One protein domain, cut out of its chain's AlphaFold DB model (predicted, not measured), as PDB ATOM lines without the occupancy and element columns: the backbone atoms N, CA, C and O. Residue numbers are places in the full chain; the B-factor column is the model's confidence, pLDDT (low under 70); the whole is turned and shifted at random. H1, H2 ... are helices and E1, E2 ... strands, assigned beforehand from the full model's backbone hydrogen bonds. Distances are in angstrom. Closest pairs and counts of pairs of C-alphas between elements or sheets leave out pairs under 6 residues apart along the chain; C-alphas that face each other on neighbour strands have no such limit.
ATOM      1  N   ASP A 340     126.359 128.942 117.316       91.25
ATOM      2  CA  ASP A 340     125.262 128.627 118.224       91.25
ATOM      3  C   ASP A 340     124.548 127.344 117.811       91.25
ATOM      4  O   ASP A 340     124.301 126.486 118.661       91.25
ATOM      5  N   ALA A 341     124.311 127.165 116.511       92.69
ATOM      6  CA  ALA A 341     123.622 126.004 115.965       92.69
ATOM      7  C   ALA A 341     124.406 124.691 116.121       92.69
ATOM      8  O   ALA A 341     123.834 123.682 116.533       92.69
ATOM      9  N   ILE A 342     125.708 124.684 115.807       92.88
ATOM     10  CA  ILE A 342     126.506 123.450 115.743       92.88
ATOM     11  C   ILE A 342     126.641 122.789 117.124       92.88
ATOM     12  O   ILE A 342     126.277 121.620 117.237       92.88
ATOM     13  N   PRO A 343     127.058 123.487 118.204       94.81
ATOM     14  CA  PRO A 343     127.084 122.904 119.548       94.81
ATOM     15  C   PRO A 343     125.762 122.253 119.971       94.81
ATOM     16  O   PRO A 343     125.767 121.169 120.552       94.81
ATOM     17  N   LEU A 344     124.633 122.898 119.658       92.50
ATOM     18  CA  LEU A 344     123.312 122.375 119.994       92.50
ATOM     19  C   LEU A 344     123.008 121.116 119.188       92.50
ATOM     20  O   LEU A 344     122.573 120.119 119.757       92.50
ATOM     21  N   SER A 345     123.275 121.155 117.883       91.88
ATOM     22  CA  SER A 345     123.103 120.018 116.980       91.88
ATOM     23  C   SER A 345     123.856 118.781 117.471       91.88
ATOM     24  O   SER A 345     123.272 117.706 117.603       91.88
ATOM     25  N   LEU A 346     125.132 118.957 117.825       93.12
ATOM     26  CA  LEU A 346     125.992 117.880 118.311       93.12
ATOM     27  C   LEU A 346     125.515 117.327 119.652       93.12
ATOM     28  O   LEU A 346     125.435 116.116 119.826       93.12
ATOM     29  N   TYR A 347     125.130 118.203 120.582       92.12
ATOM     30  CA  TYR A 347     124.535 117.769 121.843       92.12
ATOM     31  C   TYR A 347     123.257 116.947 121.613       92.12
ATOM     32  O   TYR A 347     123.105 115.879 122.202       92.12
ATOM     33  N   ARG A 348     122.354 117.408 120.738       87.25
ATOM     34  CA  ARG A 348     121.097 116.709 120.425       87.25
ATOM     35  C   ARG A 348     121.341 115.349 119.770       87.25
ATOM     36  O   ARG A 348     120.629 114.405 120.085       87.25
ATOM     37  N   ALA A 349     122.347 115.232 118.907       86.50
ATOM     38  CA  ALA A 349     122.691 113.974 118.247       86.50
ATOM     39  C   ALA A 349     123.247 112.903 119.208       86.50
ATOM     40  O   ALA A 349     123.092 111.710 118.940       86.50
ATOM     41  N   SER A 350     123.879 113.318 120.311       86.06
ATOM     42  CA  SER A 350     124.602 112.420 121.228       86.06
ATOM     43  C   SER A 350     123.970 112.315 122.627       86.06
ATOM     44  O   SER A 350     124.418 111.514 123.458       86.06
ATOM     45  N   SER A 351     122.934 113.108 122.913       79.31
ATOM     46  CA  SER A 351     122.151 113.031 124.149       79.31
ATOM     47  C   SER A 351     121.062 111.952 124.036       79.31
ATOM     48  O   SER A 351     120.411 111.852 122.999       79.31
ATOM     49  N   PRO A 352     120.832 111.138 125.082       65.44
ATOM     50  CA  PRO A 352     119.808 110.090 125.090       65.44
ATOM     51  C   PRO A 352     118.368 110.603 125.280       65.44
ATOM     52  O   PRO A 352     117.462 109.782 125.410       65.44
ATOM     53  N   GLU A 353     118.146 111.916 125.365       67.19
ATOM     54  CA  GLU A 353     116.807 112.494 125.527       67.19
ATOM     55  C   GLU A 353     115.967 112.345 124.244       67.19
ATOM     56  O   GLU A 353     116.471 112.521 123.133       67.19
ATOM     57  N   ASP A 354     114.676 112.034 124.407       59.88
ATOM     58  CA  ASP A 354     113.706 111.956 123.309       59.88
ATOM     59  C   ASP A 354     113.389 113.368 122.803       59.88
ATOM     60  O   ASP A 354     112.440 114.024 123.236       59.88
ATOM     61  N   PHE A 355     114.228 113.859 121.899       66.75
ATOM     62  CA  PHE A 355     113.928 115.051 121.127       66.75
ATOM     63  C   PHE A 355     113.130 114.663 119.885       66.75
ATOM     64  O   PHE A 355     113.538 113.775 119.137       66.75
ATOM     65  N   ASP A 356     112.010 115.349 119.651       66.12
ATOM     66  CA  ASP A 356     111.271 115.214 118.399       66.12
ATOM     67  C   ASP A 356     112.192 115.637 117.238       66.12
ATOM     68  O   ASP A 356     112.626 116.787 117.158       66.12
ATOM     69  N   GLU A 357     112.507 114.707 116.330       64.81
ATOM     70  CA  GLU A 357     113.424 114.928 115.194       64.81
ATOM     71  C   GLU A 357     112.952 116.034 114.224       64.81
ATOM     72  O   GLU A 357     113.710 116.435 113.341       64.81
ATOM     73  N   GLU A 358     111.726 116.544 114.378       76.38
ATOM     74  CA  GLU A 358     111.136 117.594 113.540       76.38
ATOM     75  C   GLU A 358     111.446 119.029 114.000       76.38
ATOM     76  O   GLU A 358     111.051 119.989 113.336       76.38
ATOM     77  N   GLU A 359     112.155 119.209 115.117       85.00
ATOM     78  CA  GLU A 359     112.487 120.540 115.627       85.00
ATOM     79  C   GLU A 359     113.474 121.262 114.679       85.00
ATOM     80  O   GLU A 359     114.531 120.732 114.313       85.00
ATOM     81  N   THR A 360     113.129 122.483 114.259       90.88
ATOM     82  CA  THR A 360     113.948 123.325 113.370       90.88
ATOM     83  C   THR A 360     114.597 124.473 114.131       90.88
ATOM     84  O   THR A 360     114.133 124.876 115.199       90.88
ATOM     85  N   PHE A 361     115.649 125.061 113.562       90.12
ATOM     86  CA  PHE A 361     116.326 126.206 114.177       90.12
ATOM     87  C   PHE A 361     115.446 127.451 114.335       90.12
ATOM     88  O   PHE A 361     115.683 128.241 115.245       90.12
ATOM     89  N   ALA A 362     114.411 127.614 113.510       89.12
ATOM     90  CA  ALA A 362     113.456 128.716 113.613       89.12
ATOM     91  C   ALA A 362     112.685 128.722 114.945       89.12
ATOM     92  O   ALA A 362     112.246 129.782 115.383       89.12
ATOM     93  N   GLY A 363     112.505 127.555 115.575       85.38
ATOM     94  CA  GLY A 363     111.794 127.409 116.848       85.38
ATOM     95  C   GLY A 363     112.686 127.493 118.089       85.38
ATOM     96  O   GLY A 363     112.171 127.460 119.205       85.38
ATOM     97  N   VAL A 364     114.007 127.586 117.919       88.19
ATOM     98  CA  VAL A 364     114.957 127.541 119.034       88.19
ATOM     99  C   VAL A 364     115.128 128.923 119.655       88.19
ATOM    100  O   VAL A 364     115.545 129.877 119.001       88.19
ATOM    101  N   ASP A 365     114.886 129.011 120.960       89.44
ATOM    102  CA  ASP A 365     115.221 130.191 121.753       89.44
ATOM    103  C   ASP A 365     116.702 130.163 122.167       89.44
ATOM    104  O   ASP A 365     117.074 129.653 123.225       89.44
ATOM    105  N   PHE A 366     117.558 130.741 121.323       87.88
ATOM    106  CA  PHE A 366     118.999 130.857 121.571       87.88
ATOM    107  C   PHE A 366     119.374 131.791 122.735       87.88
ATOM    108  O   PHE A 366     120.551 131.873 123.088       87.88
ATOM    109  N   SER A 367     118.408 132.482 123.353       87.62
ATOM    110  CA  SER A 367     118.656 133.255 124.576       87.62
ATOM    111  C   SER A 367     118.697 132.379 125.833       87.62
ATOM    112  O   SER A 367     119.237 132.796 126.864       87.62
ATOM    113  N   GLN A 368     118.163 131.155 125.763       89.06
ATOM    114  CA  GLN A 368     118.190 130.215 126.878       89.06
ATOM    115  C   GLN A 368     119.588 129.639 127.082       89.06
ATOM    116  O   GLN A 368     120.333 129.361 126.141       89.06
ATOM    117  N   LYS A 369     119.948 129.426 128.351       90.00
ATOM    118  CA  LYS A 369     121.225 128.803 128.689       90.00
ATOM    119  C   LYS A 369     121.235 127.358 128.163       90.00
ATOM    120  O   LYS A 369     120.350 126.591 128.546       90.00
ATOM    121  N   PRO A 370     122.232 126.960 127.353       90.38
ATOM    122  CA  PRO A 370     122.291 125.604 126.826       90.38
ATOM    123  C   PRO A 370     122.488 124.566 127.948       90.38
ATOM    124  O   PRO A 370     123.118 124.873 128.967       90.38
ATOM    125  N   PRO A 371     122.023 123.316 127.754       89.50
ATOM    126  CA  PRO A 371     122.206 122.210 128.704       89.50
ATOM    127  C   PRO A 371     123.641 121.640 128.716       89.50
ATOM    128  O   PRO A 371     123.905 120.602 129.320       89.50
ATOM    129  N   TYR A 372     124.585 122.312 128.058       93.44
ATOM    130  CA  TYR A 372     125.989 121.932 127.945       93.44
ATOM    131  C   TYR A 372     126.889 123.153 128.151       93.44
ATOM    132  O   TYR A 372     126.493 124.299 127.923       93.44
ATOM    133  N   ASN A 373     128.134 122.904 128.541       94.88
ATOM    134  CA  ASN A 373     129.192 123.904 128.458       94.88
ATOM    135  C   ASN A 373     129.814 123.844 127.061       94.88
ATOM    136  O   ASN A 373     129.963 122.753 126.512       94.88
ATOM    137  N   LYS A 374     130.191 124.995 126.498       94.75
ATOM    138  CA  LYS A 374     130.921 125.079 125.227       94.75
ATOM    139  C   LYS A 374     132.179 125.928 125.379       94.75
ATOM    140  O   LYS A 374     132.138 126.970 126.028       94.75
ATOM    141  N   GLN A 375     133.264 125.490 124.756       93.25
ATOM    142  CA  GLN A 375     134.481 126.263 124.509       93.25
ATOM    143  C   GLN A 375     134.672 126.312 122.994       93.25
ATOM    144  O   GLN A 375     134.610 125.269 122.349       93.25
ATOM    145  N   LEU A 376     134.826 127.504 122.423       91.44
ATOM    146  CA  LEU A 376     134.956 127.702 120.978       91.44
ATOM    147  C   LEU A 376     136.306 128.342 120.671       91.44
ATOM    148  O   LEU A 376     136.775 129.180 121.439       91.44
ATOM    149  N   PHE A 377     136.884 127.973 119.534       86.88
ATOM    150  CA  PHE A 377     138.198 128.417 119.090       86.88
ATOM    151  C   PHE A 377     138.132 128.843 117.625       86.88
ATOM    152  O   PHE A 377     137.527 128.154 116.798       86.88
ATOM    153  N   ASP A 378     138.786 129.961 117.320       84.62
ATOM    154  CA  ASP A 378     139.023 130.404 115.950       84.62
ATOM    155  C   ASP A 378     140.275 129.735 115.394       84.62
ATOM    156  O   ASP A 378     141.294 129.625 116.081       84.62
ATOM    157  N   ILE A 379     140.183 129.245 114.158       83.75
ATOM    158  CA  ILE A 379     141.252 128.478 113.522       83.75
ATOM    159  C   ILE A 379     141.892 129.299 112.408       83.75
ATOM    160  O   ILE A 379     141.225 129.672 111.444       83.75
ATOM    161  N   GLU A 380     143.209 129.476 112.491       82.38
ATOM    162  CA  GLU A 380     144.027 130.028 111.413       82.38
ATOM    163  C   GLU A 380     144.807 128.916 110.704       82.38
ATOM    164  O   GLU A 380     145.532 128.141 111.332       82.38
ATOM    165  N   PHE A 381     144.689 128.841 109.378       84.94
ATOM    166  CA  PHE A 381     145.388 127.844 108.569       84.94
ATOM    167  C   PHE A 381     146.651 128.407 107.918       84.94
ATOM    168  O   PHE A 381     146.653 129.504 107.360       84.94
ATOM    169  N   GLY A 382     147.721 127.608 107.925       85.81
ATOM    170  CA  GLY A 382     148.944 127.913 107.186       85.81
ATOM    171  C   GLY A 382     148.811 127.739 105.666       85.81
ATOM    172  O   GLY A 382     147.742 127.476 105.112       85.81
ATOM    173  N   GLN A 383     149.943 127.847 104.968       86.75
ATOM    174  CA  GLN A 383     150.016 127.555 103.533       86.75
ATOM    175  C   GLN A 383     149.792 126.063 103.242       86.75
ATOM    176  O   GLN A 383     150.008 125.204 104.099       86.75
ATOM    177  N   THR A 384     149.373 125.754 102.012       88.00
ATOM    178  CA  THR A 384     149.207 124.370 101.557       88.00
ATOM    179  C   THR A 384     150.563 123.676 101.476       88.00
ATOM    180  O   THR A 384     151.478 124.179 100.826       88.00
ATOM    181  N   VAL A 385     150.677 122.500 102.090       89.31
ATOM    182  CA  VAL A 385     151.876 121.651 102.056       89.31
ATOM    183  C   VAL A 385     151.503 120.229 101.652       89.31
ATOM    184  O   VAL A 385     150.408 119.774 101.965       89.31
ATOM    185  N   GLU A 386     152.404 119.517 100.971       89.25
ATOM    186  CA  GLU A 386     152.207 118.106 100.588       89.25
ATOM    187  C   GLU A 386     152.393 117.142 101.766       89.25
ATOM    188  O   GLU A 386     151.787 116.073 101.820       89.25
ATOM    189  N   THR A 387     153.256 117.509 102.713       89.12
ATOM    190  CA  THR A 387     153.503 116.758 103.944       89.12
ATOM    191  C   THR A 387     153.602 117.724 105.111       89.12
ATOM    192  O   THR A 387     154.303 118.732 105.028       89.12
ATOM    193  N   TYR A 388     152.917 117.397 106.203       90.88
ATOM    194  CA  TYR A 388     152.968 118.150 107.450       90.88
ATOM    195  C   TYR A 388     153.622 117.317 108.556       90.88
ATOM    196  O   TYR A 388     153.352 116.122 108.671       90.88
ATOM    197  N   PHE A 389     154.465 117.946 109.378       89.75
ATOM    198  CA  PHE A 389     155.105 117.313 110.533       89.75
ATOM    199  C   PHE A 389     154.505 117.873 111.825       89.75
ATOM    200  O   PHE A 389     154.721 119.038 112.160       89.75
ATOM    201  N   HIS A 390     153.749 117.043 112.543       88.12
ATOM    202  CA  HIS A 390     153.186 117.383 113.849       88.12
ATOM    203  C   HIS A 390     154.138 116.911 114.955       88.12
ATOM    204  O   HIS A 390     154.437 115.720 115.053       88.12
ATOM    205  N   TYR A 391     154.648 117.850 115.750       85.81
ATOM    206  CA  TYR A 391     155.598 117.584 116.833       85.81
ATOM    207  C   TYR A 391     154.869 117.163 118.110       85.81
ATOM    208  O   TYR A 391     153.927 117.839 118.513       85.81
ATOM    209  N   ALA A 392     155.360 116.111 118.769       85.94
ATOM    210  CA  ALA A 392     154.807 115.567 120.011       85.94
ATOM    211  C   ALA A 392     155.869 115.566 121.128       85.94
ATOM    212  O   ALA A 392     156.456 114.526 121.445       85.94
ATOM    213  N   PRO A 393     156.193 116.745 121.692       82.69
ATOM    214  CA  PRO A 393     157.284 116.890 122.659       82.69
ATOM    215  C   PRO A 393     157.038 116.139 123.975       82.69
ATOM    216  O   PRO A 393     157.983 115.803 124.678       82.69
ATOM    217  N   ASP A 394     155.786 115.836 124.299       84.94
ATOM    218  CA  ASP A 394     155.369 115.047 125.458       84.94
ATOM    219  C   ASP A 394     155.815 113.584 125.423       84.94
ATOM    220  O   ASP A 394     155.855 112.921 126.457       84.94
ATOM    221  N   LEU A 395     156.192 113.092 124.243       86.81
ATOM    222  CA  LEU A 395     156.736 111.752 124.059       86.81
ATOM    223  C   LEU A 395     158.263 111.705 124.223       86.81
ATOM    224  O   LEU A 395     158.857 110.629 124.140       86.81
ATOM    225  N   VAL A 396     158.922 112.852 124.436       83.56
ATOM    226  CA  VAL A 396     160.359 112.899 124.728       83.56
ATOM    227  C   VAL A 396     160.589 112.340 126.138       83.56
ATOM    228  O   VAL A 396     160.043 112.879 127.103       83.56
ATOM    229  N   PRO A 397     161.410 111.288 126.312       73.69
ATOM    230  CA  PRO A 397     161.731 110.774 127.637       73.69
ATOM    231  C   PRO A 397     162.355 111.870 128.512       73.69
ATOM    232  O   PRO A 397     163.295 112.545 128.095       73.69
ATOM    233  N   GLU A 419     163.179 115.112 118.344       69.94
ATOM    234  CA  GLU A 419     161.833 115.107 118.896       69.94
ATOM    235  C   GLU A 419     160.915 114.150 118.115       69.94
ATOM    236  O   GLU A 419     160.978 114.085 116.883       69.94
ATOM    237  N   PRO A 420     160.036 113.412 118.812       76.56
ATOM    238  CA  PRO A 420     158.979 112.624 118.195       76.56
ATOM    239  C   PRO A 420     158.109 113.477 117.263       76.56
ATOM    240  O   PRO A 420     157.583 114.522 117.660       76.56
ATOM    241  N   VAL A 421     157.942 113.014 116.021       84.81
ATOM    242  CA  VAL A 421     157.099 113.663 115.009       84.81
ATOM    243  C   VAL A 421     156.160 112.666 114.336       84.81
ATOM    244  O   VAL A 421     156.515 111.518 114.051       84.81
ATOM    245  N   PHE A 422     154.960 113.139 114.017       88.38
ATOM    246  CA  PHE A 422     154.021 112.473 113.126       88.38
ATOM    247  C   PHE A 422     154.129 113.098 111.734       88.38
ATOM    248  O   PHE A 422     153.894 114.294 111.563       88.38
ATOM    249  N   ALA A 423     154.484 112.289 110.734       89.44
ATOM    250  CA  ALA A 423     154.533 112.717 109.339       89.44
ATOM    251  C   ALA A 423     153.191 112.428 108.655       89.44
ATOM    252  O   ALA A 423     152.829 111.272 108.431       89.44
ATOM    253  N   ILE A 424     152.466 113.483 108.302       90.44
ATOM    254  CA  ILE A 424     151.172 113.407 107.629       90.44
ATOM    255  C   ILE A 424     151.395 113.675 106.142       90.44
ATOM    256  O   ILE A 424     151.509 114.822 105.715       90.44
ATOM    257  N   GLN A 425     151.475 112.607 105.347       89.56
ATOM    258  CA  GLN A 425     151.700 112.662 103.896       89.56
ATOM    259  C   GLN A 425     150.388 112.912 103.149       89.56
ATOM    260  O   GLN A 425     149.817 112.017 102.521       89.56
ATOM    261  N   ARG A 426     149.854 114.121 103.289       87.19
ATOM    262  CA  ARG A 426     148.612 114.520 102.637       87.19
ATOM    263  C   ARG A 426     148.641 116.007 102.335       87.19
ATOM    264  O   ARG A 426     148.849 116.814 103.240       87.19
ATOM    265  N   THR A 427     148.345 116.352 101.088       87.94
ATOM    266  CA  THR A 427     148.225 117.747 100.672       87.94
ATOM    267  C   THR A 427     147.085 118.431 101.414       87.94
ATOM    268  O   THR A 427     145.970 117.913 101.451       87.94
ATOM    269  N   GLY A 428     147.362 119.584 102.013       88.69
ATOM    270  CA  GLY A 428     146.357 120.378 102.712       88.69
ATOM    271  C   GLY A 428     146.952 121.588 103.414       88.69
ATOM    272  O   GLY A 428     148.173 121.752 103.478       88.69
ATOM    273  N   GLN A 429     146.075 122.436 103.938       89.69
ATOM    274  CA  GLN A 429     146.441 123.493 104.872       89.69
ATOM    275  C   GLN A 429     146.218 122.979 106.289       89.69
ATOM    276  O   GLN A 429     145.169 122.402 106.578       89.69
ATOM    277  N   TYR A 430     147.202 123.180 107.161       90.44
ATOM    278  CA  TYR A 430     147.187 122.636 108.513       90.44
ATOM    279  C   TYR A 430     147.158 123.758 109.543       90.44
ATOM    280  O   TYR A 430     147.895 124.737 109.416       90.44
ATOM    281  N   ALA A 431     146.308 123.593 110.552       89.06
ATOM    282  CA  ALA A 431     146.203 124.488 111.691       89.06
ATOM    283  C   ALA A 431     146.407 123.702 112.982       89.06
ATOM    284  O   ALA A 431     145.794 122.650 113.177       89.06
ATOM    285  N   VAL A 432     147.258 124.235 113.854       80.75
ATOM    286  CA  VAL A 432     147.433 123.777 115.238       80.75
ATOM    287  C   VAL A 432     146.759 124.809 116.127       80.75
ATOM    288  O   VAL A 432     146.769 125.990 115.784       80.75
ATOM    289  N   GLN A 433     146.197 124.379 117.253       73.00
ATOM    290  CA  GLN A 433     145.657 125.298 118.249       73.00
ATOM    291  C   GLN A 433     146.709 126.393 118.570       73.00
ATOM    292  O   GLN A 433     147.835 126.051 118.952       73.00
ATOM    293  N   PRO A 434     146.402 127.684 118.315       52.44
ATOM    294  CA  PRO A 434     147.400 128.763 118.286       52.44
ATOM    295  C   PRO A 434     148.101 128.966 119.636       52.44
ATOM    296  O   PRO A 434     149.294 129.284 119.673       52.44
ATOM    297  N   ASP A 435     147.404 128.644 120.724       58.53
ATOM    298  CA  ASP A 435     147.937 128.574 122.078       58.53
ATOM    299  C   ASP A 435     148.091 127.095 122.443       58.53
ATOM    300  O   ASP A 435     147.100 126.402 122.642       58.53
ATOM    301  N   ARG A 436     149.331 126.593 122.465       60.19
ATOM    302  CA  ARG A 436     149.733 125.168 122.564       60.19
ATOM    303  C   ARG A 436     149.283 124.405 123.827       60.19
ATOM    304  O   ARG A 436     149.912 123.413 124.194       60.19
ATOM    305  N   GLU A 437     148.274 124.872 124.544       67.00
ATOM    306  CA  GLU A 437     147.729 124.168 125.694       67.00
ATOM    307  C   GLU A 437     146.810 123.052 125.206       67.00
ATOM    308  O   GLU A 437     145.875 123.275 124.441       67.00
ATOM    309  N   ALA A 438     147.111 121.827 125.634       81.00
ATOM    310  CA  ALA A 438     146.265 120.682 125.352       81.00
ATOM    311  C   ALA A 438     144.852 120.920 125.906       81.00
ATOM    312  O   ALA A 438     144.675 121.487 126.987       81.00
ATOM    313  N   ILE A 439     143.840 120.438 125.188       88.69
ATOM    314  CA  ILE A 439     142.455 120.531 125.638       88.69
ATOM    315  C   ILE A 439     142.262 119.571 126.808       88.69
ATOM    316  O   ILE A 439     142.397 118.356 126.655       88.69
ATOM    317  N   VAL A 440     141.919 120.117 127.971       91.00
ATOM    318  CA  VAL A 440     141.647 119.338 129.181       91.00
ATOM    319  C   VAL A 440     140.190 118.874 129.189       91.00
ATOM    320  O   VAL A 440     139.263 119.684 129.228       91.00
ATOM    321  N   LEU A 441     139.983 117.560 129.186       93.81
ATOM    322  CA  LEU A 441     138.681 116.927 129.366       93.81
ATOM    323  C   LEU A 441     138.418 116.701 130.856       93.81
ATOM    324  O   LEU A 441     139.158 115.981 131.534       93.81
ATOM    325  N   GLU A 442     137.350 117.316 131.354       92.00
ATOM    326  CA  GLU A 442     136.927 117.184 132.745       92.00
ATOM    327  C   GLU A 442     136.452 115.754 133.075       92.00
ATOM    328  O   GLU A 442     135.633 115.186 132.351       92.00
ATOM    329  N   PRO A 443     136.868 115.182 134.218       92.00
ATOM    330  CA  PRO A 443     136.366 113.886 134.657       92.00
ATOM    331  C   PRO A 443     134.837 113.848 134.807       92.00
ATOM    332  O   PRO A 443     134.199 114.814 135.232       92.00
ATOM    333  N   GLY A 444     134.243 112.690 134.522       92.12
ATOM    334  CA  GLY A 444     132.823 112.411 134.740       92.12
ATOM    335  C   GLY A 444     131.857 113.117 133.782       92.12
ATOM    336  O   GLY A 444     130.650 113.099 134.033       92.12
ATOM    337  N   LYS A 445     132.353 113.733 132.704       93.62
ATOM    338  CA  LYS A 445     131.535 114.367 131.664       93.62
ATOM    339  C   LYS A 445     131.692 113.664 130.320       93.62
ATOM    340  O   LYS A 445     132.727 113.072 130.032       93.62
ATOM    341  N   ARG A 446     130.652 113.758 129.495       94.56
ATOM    342  CA  ARG A 446     130.734 113.500 128.055       94.56
ATOM    343  C   ARG A 446     131.329 114.715 127.373       94.56
ATOM    344  O   ARG A 446     131.033 115.843 127.780       94.56
ATOM    345  N   HIS A 447     132.108 114.487 126.323       95.69
ATOM    346  CA  HIS A 447     132.677 115.559 125.520       95.69
ATOM    347  C   HIS A 447     132.505 115.302 124.029       95.69
ATOM    348  O   HIS A 447     132.599 114.161 123.582       95.69
ATOM    349  N   ILE A 448     132.332 116.373 123.256       96.06
ATOM    350  CA  ILE A 448     132.488 116.328 121.801       96.06
ATOM    351  C   ILE A 448     133.467 117.412 121.390       96.06
ATOM    352  O   ILE A 448     133.215 118.597 121.616       96.06
ATOM    353  N   LEU A 449     134.574 116.987 120.791       95.19
ATOM    354  CA  LEU A 449     135.494 117.852 120.066       95.19
ATOM    355  C   LEU A 449     135.020 117.929 118.619       95.19
ATOM    356  O   LEU A 449     134.764 116.888 118.014       95.19
ATOM    357  N   PHE A 450     134.922 119.126 118.053       94.25
ATOM    358  CA  PHE A 450     134.477 119.297 116.675       94.25
ATOM    359  C   PHE A 450     135.220 120.411 115.943       94.25
ATOM    360  O   PHE A 450     135.769 121.328 116.553       94.25
ATOM    361  N   VAL A 451     135.186 120.330 114.615       91.88
ATOM    362  CA  VAL A 451     135.590 121.386 113.685       91.88
ATOM    363  C   VAL A 451     134.562 121.499 112.563       91.88
ATOM    364  O   VAL A 451     134.096 120.489 112.036       91.88
ATOM    365  N   PHE A 452     134.208 122.729 112.209       88.50
ATOM    366  CA  PHE A 452     133.265 123.099 111.164       88.50
ATOM    367  C   PHE A 452     133.872 124.178 110.269       88.50
ATOM    368  O   PHE A 452     134.507 125.117 110.754       88.50
ATOM    369  N   ASP A 453     133.646 124.062 108.967       85.56
ATOM    370  CA  ASP A 453     134.123 125.020 107.976       85.56
ATOM    371  C   ASP A 453     132.977 125.433 107.050       85.56
ATOM    372  O   ASP A 453     132.360 124.597 106.391       85.56
ATOM    373  N   TYR A 454     132.685 126.735 107.035       80.94
ATOM    374  CA  TYR A 454     131.594 127.332 106.265       80.94
ATOM    375  C   TYR A 454     132.023 127.764 104.848       80.94
ATOM    376  O   TYR A 454     131.187 128.230 104.083       80.94
ATOM    377  N   ALA A 455     133.306 127.658 104.483       74.94
ATOM    378  CA  ALA A 455     133.863 128.266 103.270       74.94
ATOM    379  C   ALA A 455     133.011 128.027 102.010       74.94
ATOM    380  O   ALA A 455     132.904 126.903 101.514       74.94
ATOM    381  N   VAL A 456     132.431 129.089 101.447       67.06
ATOM    382  CA  VAL A 456     131.431 128.948 100.385       67.06
ATOM    383  C   VAL A 456     132.128 128.544  99.086       67.06
ATOM    384  O   VAL A 456     132.870 129.309  98.473       67.06
ATOM    385  N   SER A 457     131.891 127.311  98.643       58.50
ATOM    386  CA  SER A 457     132.344 126.856  97.330       58.50
ATOM    387  C   SER A 457     131.488 127.490  96.231       58.50
ATOM    388  O   SER A 457     130.295 127.213  96.130       58.50
ATOM    389  N   ASN A 458     132.126 128.260  95.347       52.19
ATOM    390  CA  ASN A 458     131.522 128.760  94.104       52.19
ATOM    391  C   ASN A 458     131.364 127.657  93.032       52.19
ATOM    392  O   ASN A 458     130.921 127.932  91.915       52.19
ATOM    393  N   SER A 459     131.761 126.410  93.321       51.25
ATOM    394  CA  SER A 459     131.596 125.299  92.386       51.25
ATOM    395  C   SER A 459     130.149 124.816  92.370       51.25
ATOM    396  O   SER A 459     129.609 124.384  93.386       51.25
ATOM    397  N   VAL A 460     129.565 124.790  91.172       46.56
ATOM    398  CA  VAL A 460     128.235 124.223  90.892       46.56
ATOM    399  C   VAL A 460     128.155 122.730  91.266       46.56
ATOM    400  O   VAL A 460     127.065 122.208  91.481       46.56
ATOM    401  N   GLU A 461     129.293 122.032  91.359       40.72
ATOM    402  CA  GLU A 461     129.351 120.582  91.593       40.72
ATOM    403  C   GLU A 461     129.471 120.188  93.075       40.72
ATOM    404  O   GLU A 461     129.158 119.052  93.428       40.72
ATOM    405  N   ILE A 462     129.911 121.098  93.954       49.25
ATOM    406  CA  ILE A 462     130.081 120.821  95.387       49.25
ATOM    407  C   ILE A 462     129.450 121.978  96.165       49.25
ATOM    408  O   ILE A 462     130.080 123.036  96.265       49.25
ATOM    409  N   PRO A 463     128.226 121.814  96.700       48.41
ATOM    410  CA  PRO A 463     127.580 122.879  97.444       48.41
ATOM    411  C   PRO A 463     128.382 123.220  98.709       48.41
ATOM    412  O   PRO A 463     128.431 122.443  99.656       48.41
ATOM    413  N   GLY A 464     128.991 124.407  98.694       56.75
ATOM    414  CA  GLY A 464     128.960 125.349  99.812       56.75
ATOM    415  C   GLY A 464     129.862 125.153 101.032       56.75
ATOM    416  O   GLY A 464     129.681 125.914 101.969       56.75
ATOM    417  N   TYR A 465     130.813 124.218 101.066       67.69
ATOM    418  CA  TYR A 465     131.780 124.163 102.177       67.69
ATOM    419  C   TYR A 465     133.111 123.525 101.781       67.69
ATOM    420  O   TYR A 465     133.183 122.635 100.924       67.69
ATOM    421  N   CYS A 466     134.178 123.941 102.457       76.12
ATOM    422  CA  CYS A 466     135.424 123.198 102.464       76.12
ATOM    423  C   CYS A 466     135.338 122.018 103.415       76.12
ATOM    424  O   CYS A 466     134.767 122.104 104.497       76.12
ATOM    425  N   ARG A 467     135.929 120.890 103.023       79.00
ATOM    426  CA  ARG A 467     135.955 119.742 103.921       79.00
ATOM    427  C   ARG A 467     137.118 119.862 104.899       79.00
ATOM    428  O   ARG A 467     138.248 120.154 104.495       79.00
ATOM    429  N   VAL A 468     136.839 119.543 106.156       85.75
ATOM    430  CA  VAL A 468     137.810 119.526 107.250       85.75
ATOM    431  C   VAL A 468     138.022 118.117 107.771       85.75
ATOM    432  O   VAL A 468     137.129 117.268 107.760       85.75
ATOM    433  N   ARG A 469     139.256 117.857 108.192       90.12
ATOM    434  CA  ARG A 469     139.691 116.624 108.838       90.12
ATOM    435  C   ARG A 469     140.275 116.971 110.195       90.12
ATOM    436  O   ARG A 469     141.109 117.868 110.297       90.12
ATOM    437  N   LEU A 470     139.868 116.209 111.198       91.75
ATOM    438  CA  LEU A 470     140.338 116.339 112.567       91.75
ATOM    439  C   LEU A 470     141.349 115.235 112.875       91.75
ATOM    440  O   LEU A 470     141.012 114.052 112.799       91.75
ATOM    441  N   PHE A 471     142.569 115.622 113.228       92.75
ATOM    442  CA  PHE A 471     143.580 114.750 113.810       92.75
ATOM    443  C   PHE A 471     143.681 115.035 115.302       92.75
ATOM    444  O   PHE A 471     143.663 116.194 115.715       92.75
ATOM    445  N   TRP A 472     143.783 113.987 116.107       92.94
ATOM    446  CA  TRP A 472     143.807 114.131 117.557       92.94
ATOM    447  C   TRP A 472     144.551 112.978 118.224       92.94
ATOM    448  O   TRP A 472     144.662 111.885 117.664       92.94
ATOM    449  N   ARG A 473     145.040 113.212 119.438       92.69
ATOM    450  CA  ARG A 473     145.615 112.175 120.302       92.69
ATOM    451  C   ARG A 473     145.498 112.570 121.766       92.69
ATOM    452  O   ARG A 473     145.453 113.759 122.082       92.69
ATOM    453  N   GLY A 474     145.490 111.584 122.651       91.38
ATOM    454  CA  GLY A 474     145.761 111.813 124.062       91.38
ATOM    455  C   GLY A 474     147.227 112.184 124.289       91.38
ATOM    456  O   GLY A 474     148.130 111.690 123.610       91.38
ATOM    457  N   PHE A 475     147.482 113.053 125.260       87.69
ATOM    458  CA  PHE A 475     148.838 113.353 125.713       87.69
ATOM    459  C   PHE A 475     149.512 112.074 126.237       87.69
ATOM    460  O   PHE A 475     148.928 111.341 127.037       87.69
ATOM    461  N   GLY A 476     150.727 111.785 125.771       87.50
ATOM    462  CA  GLY A 476     151.439 110.532 126.036       87.50
ATOM    463  C   GLY A 476     151.105 109.372 125.086       87.50
ATOM    464  O   GLY A 476     151.752 108.329 125.172       87.50
ATOM    465  N   GLU A 477     150.139 109.522 124.174       91.00
ATOM    466  CA  GLU A 477     149.839 108.501 123.162       91.00
ATOM    467  C   GLU A 477     150.815 108.578 121.976       91.00
ATOM    468  O   GLU A 477     151.101 109.654 121.444       91.00
ATOM    469  N   ASP A 478     151.292 107.416 121.522       90.75
ATOM    470  CA  ASP A 478     152.253 107.244 120.422       90.75
ATOM    471  C   ASP A 478     151.588 107.088 119.038       90.75
ATOM    472  O   ASP A 478     152.227 106.735 118.034       90.75
ATOM    473  N   ALA A 479     150.288 107.364 118.975       90.62
ATOM    474  CA  ALA A 479     149.461 107.247 117.790       90.62
ATOM    475  C   ALA A 479     148.588 108.494 117.624       90.62
ATOM    476  O   ALA A 479     147.914 108.927 118.553       90.62
ATOM    477  N   LEU A 480     148.579 109.047 116.412       90.44
ATOM    478  CA  LEU A 480     147.680 110.121 116.020       90.44
ATOM    479  C   LEU A 480     146.443 109.509 115.360       90.44
ATOM    480  O   LEU A 480     146.532 108.861 114.309       90.44
ATOM    481  N   ASN A 481     145.292 109.722 115.985       93.25
ATOM    482  CA  ASN A 481     143.995 109.336 115.456       93.25
ATOM    483  C   ASN A 481     143.517 110.370 114.435       93.25
ATOM    484  O   ASN A 481     143.929 111.531 114.438       93.25
ATOM    485  N   GLN A 482     142.623 109.943 113.550       90.75
ATOM    486  CA  GLN A 482     141.995 110.819 112.572       90.75
ATOM    487  C   GLN A 482     140.505 110.523 112.476       90.75
ATOM    488  O   GLN A 482     140.081 109.371 112.547       90.75
ATOM    489  N   THR A 483     139.727 111.576 112.275       88.44
ATOM    490  CA  THR A 483     138.306 111.497 111.925       88.44
ATOM    491  C   THR A 483     138.168 111.621 110.411       88.44
ATOM    492  O   THR A 483     138.949 112.364 109.805       88.44
ATOM    493  N   PRO A 484     137.210 110.931 109.768       78.94
ATOM    494  CA  PRO A 484     136.930 111.127 108.354       78.94
ATOM    495  C   PRO A 484     136.688 112.597 107.986       78.94
ATOM    496  O   PRO A 484     136.331 113.439 108.807       78.94
ATOM    497  N   LEU A 485     136.926 112.896 106.714       78.94
ATOM    498  CA  LEU A 485     136.808 114.235 106.152       78.94
ATOM    499  C   LEU A 485     135.320 114.570 105.924       78.94
ATOM    500  O   LEU A 485     134.659 113.865 105.163       78.94
ATOM    501  N   GLY A 486     134.813 115.658 106.509       79.62
ATOM    502  CA  GLY A 486     133.400 116.057 106.424       79.62
ATOM    503  C   GLY A 486     133.194 117.574 106.399       79.62
ATOM    504  O   GLY A 486     134.162 118.331 106.390       79.62
ATOM    505  N   MET A 487     131.928 118.014 106.364       76.44
ATOM    506  CA  MET A 487     131.552 119.422 106.613       76.44
ATOM    507  C   MET A 487     131.830 119.798 108.071       76.44
ATOM    508  O   MET A 487     132.384 120.849 108.378       76.44
ATOM    509  N   ILE A 488     131.440 118.883 108.955       86.75
ATOM    510  CA  ILE A 488     131.711 118.893 110.381       86.75
ATOM    511  C   ILE A 488     132.476 117.598 110.647       86.75
ATOM    512  O   ILE A 488     132.004 116.525 110.269       86.75
ATOM    513  N   ALA A 489     133.655 117.692 111.252       90.06
ATOM    514  CA  ALA A 489     134.364 116.531 111.783       90.06
ATOM    515  C   ALA A 489     134.286 116.575 113.308       90.06
ATOM    516  O   ALA A 489     134.556 117.620 113.901       90.06
ATOM    517  N   GLN A 490     133.917 115.458 113.936       93.44
ATOM    518  CA  GLN A 490     133.717 115.385 115.382       93.44
ATOM    519  C   GLN A 490     134.262 114.090 115.983       93.44
ATOM    520  O   GLN A 490     134.280 113.049 115.328       93.44
ATOM    521  N   VAL A 491     134.647 114.157 117.253       93.69
ATOM    522  CA  VAL A 491     135.046 113.010 118.071       93.69
ATOM    523  C   VAL A 491     134.295 113.083 119.386       93.69
ATOM    524  O   VAL A 491     134.345 114.100 120.079       93.69
ATOM    525  N   GLU A 492     133.617 111.994 119.724       94.44
ATOM    526  CA  GLU A 492     132.916 111.846 120.994       94.44
ATOM    527  C   GLU A 492     133.814 111.130 122.004       94.44
ATOM    528  O   GLU A 492     134.452 110.122 121.690       94.44
ATOM    529  N   PHE A 493     133.853 111.648 123.229       93.75
ATOM    530  CA  PHE A 493     134.574 111.053 124.346       93.75
ATOM    531  C   PHE A 493     133.595 110.706 125.464       93.75
ATOM    532  O   PHE A 493     132.904 111.575 126.004       93.75
ATOM    533  N   GLU A 494     133.578 109.426 125.821       92.62
ATOM    534  CA  GLU A 494     132.803 108.910 126.946       92.62
ATOM    535  C   GLU A 494     133.362 109.391 128.297       92.62
ATOM    536  O   GLU A 494     134.566 109.673 128.403       92.62
ATOM    537  N   PRO A 495     132.526 109.431 129.354       92.12
ATOM    538  CA  PRO A 495     132.959 109.826 130.686       92.12
ATOM    539  C   PRO A 495     134.132 108.992 131.203       92.12
ATOM    540  O   PRO A 495     134.164 107.765 131.102       92.12
ATOM    541  N   SER A 496     135.094 109.682 131.812       90.06
ATOM    542  CA  SER A 496     136.324 109.118 132.374       90.06
ATOM    543  C   SER A 496     136.471 109.538 133.833       90.06
ATOM    544  O   SER A 496     136.125 110.660 134.188       90.06
ATOM    545  N   ASP A 497     137.006 108.668 134.686       89.00
ATOM    546  CA  ASP A 497     137.367 109.000 136.073       89.00
ATOM    547  C   ASP A 497     138.640 109.858 136.164       89.00
ATOM    548  O   ASP A 497     138.904 110.496 137.181       89.00
ATOM    549  N   LYS A 498     139.420 109.881 135.082       85.31
ATOM    550  CA  LYS A 498     140.672 110.626 134.958       85.31
ATOM    551  C   LYS A 498     140.523 111.822 134.040       85.31
ATOM    552  O   LYS A 498     139.853 111.724 133.008       85.31
ATOM    553  N   GLU A 499     141.233 112.885 134.397       86.50
ATOM    554  CA  GLU A 499     141.503 114.018 133.520       86.50
ATOM    555  C   GLU A 499     142.289 113.526 132.302       86.50
ATOM    556  O   GLU A 499     143.191 112.689 132.427       86.50
ATOM    557  N   ARG A 500     141.920 114.009 131.115       88.31
ATOM    558  CA  ARG A 500     142.624 113.702 129.865       88.31
ATOM    559  C   ARG A 500     143.008 114.995 129.184       88.31
ATOM    560  O   ARG A 500     142.243 115.948 129.201       88.31
ATOM    561  N   GLN A 501     144.173 115.001 128.561       89.88
ATOM    562  CA  GLN A 501     144.639 116.117 127.756       89.88
ATOM    563  C   GLN A 501     144.691 115.672 126.302       89.88
ATOM    564  O   GLN A 501     145.208 114.589 126.022       89.88
ATOM    565  N   ILE A 502     144.127 116.472 125.401       91.25
ATOM    566  CA  ILE A 502     144.039 116.167 123.974       91.25
ATOM    567  C   ILE A 502     144.847 117.192 123.183       91.25
ATOM    568  O   ILE A 502     144.665 118.397 123.345       91.25
ATOM    569  N   ASP A 503     145.714 116.694 122.307       89.31
ATOM    570  CA  ASP A 503     146.412 117.484 121.294       89.31
ATOM    571  C   ASP A 503     145.657 117.371 119.963       89.31
ATOM    572  O   ASP A 503     145.213 116.277 119.591       89.31
ATOM    573  N   VAL A 504     145.461 118.499 119.275       89.62
ATOM    574  CA  VAL A 504     144.529 118.618 118.146       89.62
ATOM    575  C   VAL A 504     145.158 119.352 116.968       89.62
ATOM    576  O   VAL A 504     145.770 120.412 117.103       89.62
ATOM    577  N   LEU A 505     144.937 118.800 115.775       90.00
ATOM    578  CA  LEU A 505     145.368 119.358 114.501       90.00
ATOM    579  C   LEU A 505     144.235 119.269 113.473       90.00
ATOM    580  O   LEU A 505     143.589 118.233 113.319       90.00
ATOM    581  N   TYR A 506     144.046 120.331 112.695       91.19
ATOM    582  CA  TYR A 506     143.033 120.398 111.641       91.19
ATOM    583  C   TYR A 506     143.697 120.412 110.263       91.19
ATOM    584  O   TYR A 506     144.666 121.139 110.050       91.19
ATOM    585  N   ASN A 507     143.166 119.641 109.313       89.94
ATOM    586  CA  ASN A 507     143.519 119.738 107.895       89.94
ATOM    587  C   ASN A 507     142.301 120.194 107.104       89.94
ATOM    588  O   ASN A 507     141.239 119.572 107.171       89.94
ATOM    589  N   ARG A 508     142.499 121.238 106.310       86.50
ATOM    590  CA  ARG A 508     141.521 121.728 105.358       86.50
ATOM    591  C   ARG A 508     142.010 121.549 103.927       86.50
ATOM    592  O   ARG A 508     143.168 121.823 103.602       86.50
ATOM    593  N   THR A 509     141.093 121.139 103.053       79.94
ATOM    594  CA  THR A 509     141.317 121.073 101.603       79.94
ATOM    595  C   THR A 509     140.263 121.914 100.877       79.94
ATOM    596  O   THR A 509     139.091 121.540 100.837       79.94
ATOM    597  N   CYS A 510     140.687 123.041 100.298       74.88
ATOM    598  CA  CYS A 510     139.832 124.025  99.625       74.88
ATOM    599  C   CYS A 510     140.388 124.442  98.266       74.88
ATOM    600  O   CYS A 510     141.599 124.417  98.054       74.88
ATOM    601  N   ALA A 511     139.510 124.957  97.402       62.22
ATOM    602  CA  ALA A 511     139.893 125.700  96.201       62.22
ATOM    603  C   ALA A 511     140.060 127.224  96.437       62.22
ATOM    604  O   ALA A 511     140.332 127.949  95.485       62.22
ATOM    605  N   GLY A 512     139.904 127.725  97.673       61.72
ATOM    606  CA  GLY A 512     139.907 129.163  97.975       61.72
ATOM    607  C   GLY A 512     140.515 129.528  99.339       61.72
ATOM    608  O   GLY A 512     140.653 128.659 100.203       61.72
ATOM    609  N   PRO A 513     140.896 130.804  99.540       53.69
ATOM    610  CA  PRO A 513     141.612 131.288 100.720       53.69
ATOM    611  C   PRO A 513     140.675 131.703 101.868       53.69
ATOM    612  O   PRO A 513     140.928 132.723 102.505       53.69
ATOM    613  N   SER A 514     139.588 130.964 102.129       63.72
ATOM    614  CA  SER A 514     138.689 131.324 103.238       63.72
ATOM    615  C   SER A 514     139.480 131.364 104.555       63.72
ATOM    616  O   SER A 514     140.244 130.433 104.823       63.72
ATOM    617  N   PRO A 515     139.378 132.417 105.376       55.84
ATOM    618  CA  PRO A 515     140.205 132.535 106.571       55.84
ATOM    619  C   PRO A 515     139.590 131.918 107.838       55.84
ATOM    620  O   PRO A 515     140.311 131.808 108.820       55.84
ATOM    621  N   ALA A 516     138.312 131.509 107.850       69.56
ATOM    622  CA  ALA A 516     137.604 131.227 109.105       69.56
ATOM    623  C   ALA A 516     136.978 129.820 109.163       69.56
ATOM    624  O   ALA A 516     135.965 129.552 108.521       69.56
ATOM    625  N   ALA A 517     137.545 128.943 109.997       82.06
ATOM    626  CA  ALA A 517     136.875 127.732 110.477       82.06
ATOM    627  C   ALA A 517     136.635 127.824 111.988       82.06
ATOM    628  O   ALA A 517     137.397 128.465 112.714       82.06
ATOM    629  N   LEU A 518     135.576 127.163 112.449       87.56
ATOM    630  CA  LEU A 518     135.184 127.092 113.849       87.56
ATOM    631  C   LEU A 518     135.583 125.732 114.417       87.56
ATOM    632  O   LEU A 518     135.194 124.704 113.872       87.56
ATOM    633  N   ALA A 519     136.278 125.706 115.548       91.12
ATOM    634  CA  ALA A 519     136.412 124.498 116.356       91.12
ATOM    635  C   ALA A 519     135.809 124.703 117.739       91.12
ATOM    636  O   ALA A 519     135.602 125.829 118.196       91.12
ATOM    637  N   GLY A 520     135.535 123.604 118.428       93.19
ATOM    638  CA  GLY A 520     135.077 123.688 119.798       93.19
ATOM    639  C   GLY A 520     135.046 122.367 120.539       93.19
ATOM    640  O   GLY A 520     135.133 121.287 119.960       93.19
ATOM    641  N   LEU A 521     134.892 122.496 121.850       94.75
ATOM    642  CA  LEU A 521     134.606 121.422 122.783       94.75
ATOM    643  C   LEU A 521     133.246 121.701 123.422       94.75
ATOM    644  O   LEU A 521     133.059 122.755 124.033       94.75
ATOM    645  N   ILE A 522     132.311 120.760 123.329       96.06
ATOM    646  CA  ILE A 522     131.109 120.763 124.173       96.06
ATOM    647  C   ILE A 522     131.212 119.697 125.249       96.06
ATOM    648  O   ILE A 522     131.879 118.680 125.063       96.06
ATOM    649  N   SER A 523     130.611 119.942 126.411       94.94
ATOM    650  CA  SER A 523     130.691 119.022 127.547       94.94
ATOM    651  C   SER A 523     129.450 119.073 128.425       94.94
ATOM    652  O   SER A 523     128.964 120.156 128.757       94.94
ATOM    653  N   TRP A 524     128.964 117.912 128.855       94.00
ATOM    654  CA  TRP A 524     127.808 117.800 129.745       94.00
ATOM    655  C   TRP A 524     127.914 116.559 130.635       94.00
ATOM    656  O   TRP A 524     128.651 115.621 130.346       94.00
ATOM    657  N   SER A 525     127.201 116.572 131.758       89.88
ATOM    658  CA  SER A 525     127.083 115.406 132.640       89.88
ATOM    659  C   SER A 525     125.820 114.617 132.312       89.88
ATOM    660  O   SER A 525     124.778 115.235 132.105       89.88
ATOM    661  N   ASP A 526     125.853 113.291 132.432       77.25
ATOM    662  CA  ASP A 526     124.672 112.424 132.248       77.25
ATOM    663  C   ASP A 526     123.515 112.741 133.219       77.25
ATOM    664  O   ASP A 526     122.373 112.358 132.990       77.25
ATOM    665  N   LYS A 527     123.792 113.456 134.319       63.56
ATOM    666  CA  LYS A 527     122.786 113.893 135.301       63.56
ATOM    667  C   LYS A 527     122.098 115.217 134.955       63.56
ATOM    668  O   LYS A 527     121.200 115.624 135.688       63.56
ATOM    669  N   ALA A 528     122.509 115.901 133.889       52.84
ATOM    670  CA  ALA A 528     121.892 117.148 133.451       52.84
ATOM    671  C   ALA A 528     120.653 116.858 132.590       52.84
ATOM    672  O   ALA A 528     120.601 117.256 131.435       52.84
ATOM    673  N   ALA A 529     119.667 116.156 133.156       45.31
ATOM    674  CA  ALA A 529     118.316 116.154 132.608       45.31
ATOM    675  C   ALA A 529     117.729 117.544 132.878       45.31
ATOM    676  O   ALA A 529     117.281 117.846 133.991       45.31
ATOM    677  N   VAL A 530     117.826 118.436 131.897       48.22
ATOM    678  CA  VAL A 530     117.112 119.710 131.945       48.22
ATOM    679  C   VAL A 530     115.649 119.377 131.690       48.22
ATOM    680  O   VAL A 530     115.326 118.693 130.726       48.22
ATOM    681  N   ARG A 552     116.596 106.061 113.063       43.59
ATOM    682  CA  ARG A 552     117.943 105.756 113.593       43.59
ATOM    683  C   ARG A 552     118.784 104.859 112.676       43.59
ATOM    684  O   ARG A 552     120.007 105.001 112.637       43.59
ATOM    685  N   ASP A 553     118.160 103.936 111.943       44.47
ATOM    686  CA  ASP A 553     118.861 103.045 111.005       44.47
ATOM    687  C   ASP A 553     119.182 103.752 109.675       44.47
ATOM    688  O   ASP A 553     120.265 103.569 109.120       44.47
ATOM    689  N   VAL A 554     118.298 104.638 109.201       43.78
ATOM    690  CA  VAL A 554     118.543 105.477 108.017       43.78
ATOM    691  C   VAL A 554     119.628 106.522 108.293       43.78
ATOM    692  O   VAL A 554     120.520 106.667 107.467       43.78
ATOM    693  N   PHE A 555     119.659 107.165 109.464       50.91
ATOM    694  CA  PHE A 555     120.721 108.115 109.827       50.91
ATOM    695  C   PHE A 555     122.083 107.448 110.041       50.91
ATOM    696  O   PHE A 555     123.103 107.975 109.601       50.91
ATOM    697  N   ARG A 556     122.131 106.252 110.644       49.88
ATOM    698  CA  ARG A 556     123.368 105.450 110.708       49.88
ATOM    699  C   ARG A 556     123.856 105.069 109.310       49.88
ATOM    700  O   ARG A 556     125.049 105.140 109.047       49.88
ATOM    701  N   LYS A 557     122.940 104.728 108.400       45.06
ATOM    702  CA  LYS A 557     123.267 104.397 107.008       45.06
ATOM    703  C   LYS A 557     123.659 105.617 106.175       45.06
ATOM    704  O   LYS A 557     124.576 105.482 105.383       45.06
ATOM    705  N   ILE A 558     123.049 106.789 106.363       48.31
ATOM    706  CA  ILE A 558     123.422 108.040 105.677       48.31
ATOM    707  C   ILE A 558     124.785 108.541 106.167       48.31
ATOM    708  O   ILE A 558     125.618 108.896 105.339       48.31
ATOM    709  N   ARG A 559     125.049 108.486 107.479       49.12
ATOM    710  CA  ARG A 559     126.366 108.768 108.076       49.12
ATOM    711  C   ARG A 559     127.446 107.850 107.494       49.12
ATOM    712  O   ARG A 559     128.391 108.338 106.890       49.12
ATOM    713  N   ASN A 560     127.213 106.536 107.500       45.56
ATOM    714  CA  ASN A 560     128.139 105.566 106.904       45.56
ATOM    715  C   ASN A 560     128.269 105.717 105.369       45.56
ATOM    716  O   ASN A 560     129.319 105.436 104.797       45.56
ATOM    717  N   PHE A 561     127.211 106.151 104.675       41.12
ATOM    718  CA  PHE A 561     127.214 106.357 103.223       41.12
ATOM    719  C   PHE A 561     127.983 107.625 102.821       41.12
ATOM    720  O   PHE A 561     128.709 107.598 101.827       41.12
ATOM    721  N   ALA A 562     127.883 108.708 103.599       49.47
ATOM    722  CA  ALA A 562     128.649 109.939 103.398       49.47
ATOM    723  C   ALA A 562     130.137 109.774 103.764       49.47
ATOM    724  O   ALA A 562     130.996 110.353 103.097       49.47
ATOM    725  N   GLU A 563     130.442 108.949 104.769       50.09
ATOM    726  CA  GLU A 563     131.805 108.709 105.265       50.09
ATOM    727  C   GLU A 563     132.657 107.816 104.339       50.09
ATOM    728  O   GLU A 563     133.881 107.952 104.342       50.09
ATOM    729  N   CYS A 564     132.044 106.969 103.494       42.72
ATOM    730  CA  CYS A 564     132.774 106.064 102.587       42.72
ATOM    731  C   CYS A 564     132.649 106.378 101.080       42.72
ATOM    732  O   CYS A 564     133.625 106.203 100.354       42.72
ATOM    733  N   ASN A 565     131.505 106.851 100.562       41.31
ATOM    734  CA  ASN A 565     131.259 106.840  99.102       41.31
ATOM    735  C   ASN A 565     131.696 108.090  98.316       41.31
ATOM    736  O   ASN A 565     131.572 108.109  97.093       41.31
ATOM    737  N   ALA A 576     143.417 104.094 109.603       61.34
ATOM    738  CA  ALA A 576     144.720 103.713 110.144       61.34
ATOM    739  C   ALA A 576     145.294 104.857 111.012       61.34
ATOM    740  O   ALA A 576     145.438 105.974 110.494       61.34
ATOM    741  N   PRO A 577     145.623 104.617 112.298       72.62
ATOM    742  CA  PRO A 577     146.315 105.605 113.115       72.62
ATOM    743  C   PRO A 577     147.712 105.868 112.544       72.62
ATOM    744  O   PRO A 577     148.413 104.944 112.118       72.62
ATOM    745  N   ILE A 578     148.131 107.133 112.540       80.94
ATOM    746  CA  ILE A 578     149.482 107.520 112.120       80.94
ATOM    747  C   ILE A 578     150.387 107.322 113.333       80.94
ATOM    748  O   ILE A 578     150.249 108.022 114.330       80.94
ATOM    749  N   LYS A 579     151.297 106.349 113.275       79.69
ATOM    750  CA  LYS A 579     152.241 106.088 114.372       79.69
ATOM    751  C   LYS A 579     153.407 107.069 114.355       79.69
ATOM    752  O   LYS A 579     153.849 107.479 113.277       79.69
ATOM    753  N   VAL A 580     153.938 107.382 115.537       73.69
ATOM    754  CA  VAL A 580     155.193 108.130 115.675       73.69
ATOM    755  C   VAL A 580     156.305 107.394 114.934       73.69
ATOM    756  O   VAL A 580     156.526 106.198 115.135       73.69
TER     757      VAL A 580
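What this domain is: This is residues 340 to 397, 419 to 530, 552 to 565 and 576 to 580 of the 585 residues of the protein "Trypsin-like peptidase domain-containing protein" of Parvularculaceae bacterium (UniProt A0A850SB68). Two twisted sheets are stacked face to face as a sandwich, the branched sheet E4, E5, E7, E8, E10 and the sheet E1, E11, E6, E9, with H1 covering the latter's other face. The pair E2 and E3 lies beyond the branched sheet, near its edge strands E4 and E8, and residues 552 to 561 of H2 stand free. The printed part has 189 residues, 91 of them, under half, in named elements, in the order H1, E1 to E11, H2; the class is mixed, helices and strands, and neighbour strands are antiparallel. It is compact, with a radius of gyration of the C-alphas of 17.5 A, and spans 48 by 48 by 32 A.

Where its parts are: The branched sheet holds E4, residues 428 to 432; E5, 439 to 441; E7, 467 to 474, 23.8 A long; E8, 479 to 482; and E10, 500 to 509, 29.2 A, from C-alpha 500 at (142.624, 113.702, 129.865). The second sheet holds E1, 373 to 379, 19.7 A; E11, 517 to 524, 23.5 A; E6, 446 to 453, 23.4 A; and E9, 488 to 493, 16.3 A. E2 is residues 388 to 391 and E3 is 421 to 424. H1, residues 340 to 350, 16.5 A, begins at C-alpha 340 (125.262, 128.627, 118.224); H2, 552 to 564, 18.5 A, ends at C-alpha 564 (132.774, 106.064, 102.587).

How they stand to each other: E4 and E5 lie on one side of E10, with N 429 and O 508 at 3.0 A and N 439 and O 502 at 2.9 A; E7 lies on the other side, with N 469 and O 507 at 2.8 A. E7 and E8 form a hairpin, with N 481 and O 472 at 2.8 A. In the sandwich, the closest C-alphas of E7 and E9 are those of Leu 470 and Ala 489, 6.0 A apart. H1 and its sheet make two layers, a helix on one face of a sheet, at a height of 8.8 A over the sheet. H1 runs slantwise to the strands, at 47 degrees to E6 on the local plane. In E2 and E3, N 390 and O 422 are 2.9 A apart. Every O i to N i+4 pair is within hydrogen-bond range in H2, and 6 of 7 are in H1.

The domain as a whole: The C-alphas farthest apart, of Gly 363 and Pro 397, are 53.7 A apart. The cuts at 398 to 418, 531 to 551 and 566 to 575 leave C-alpha gaps of 9.8 A, 23.1 A and 17.7 A. The links H1 to E1 and E6 to E7 are long. Low-confidence residues include 456 to 465 and 552 to 565; the mean pLDDT of the printed part is 79.9.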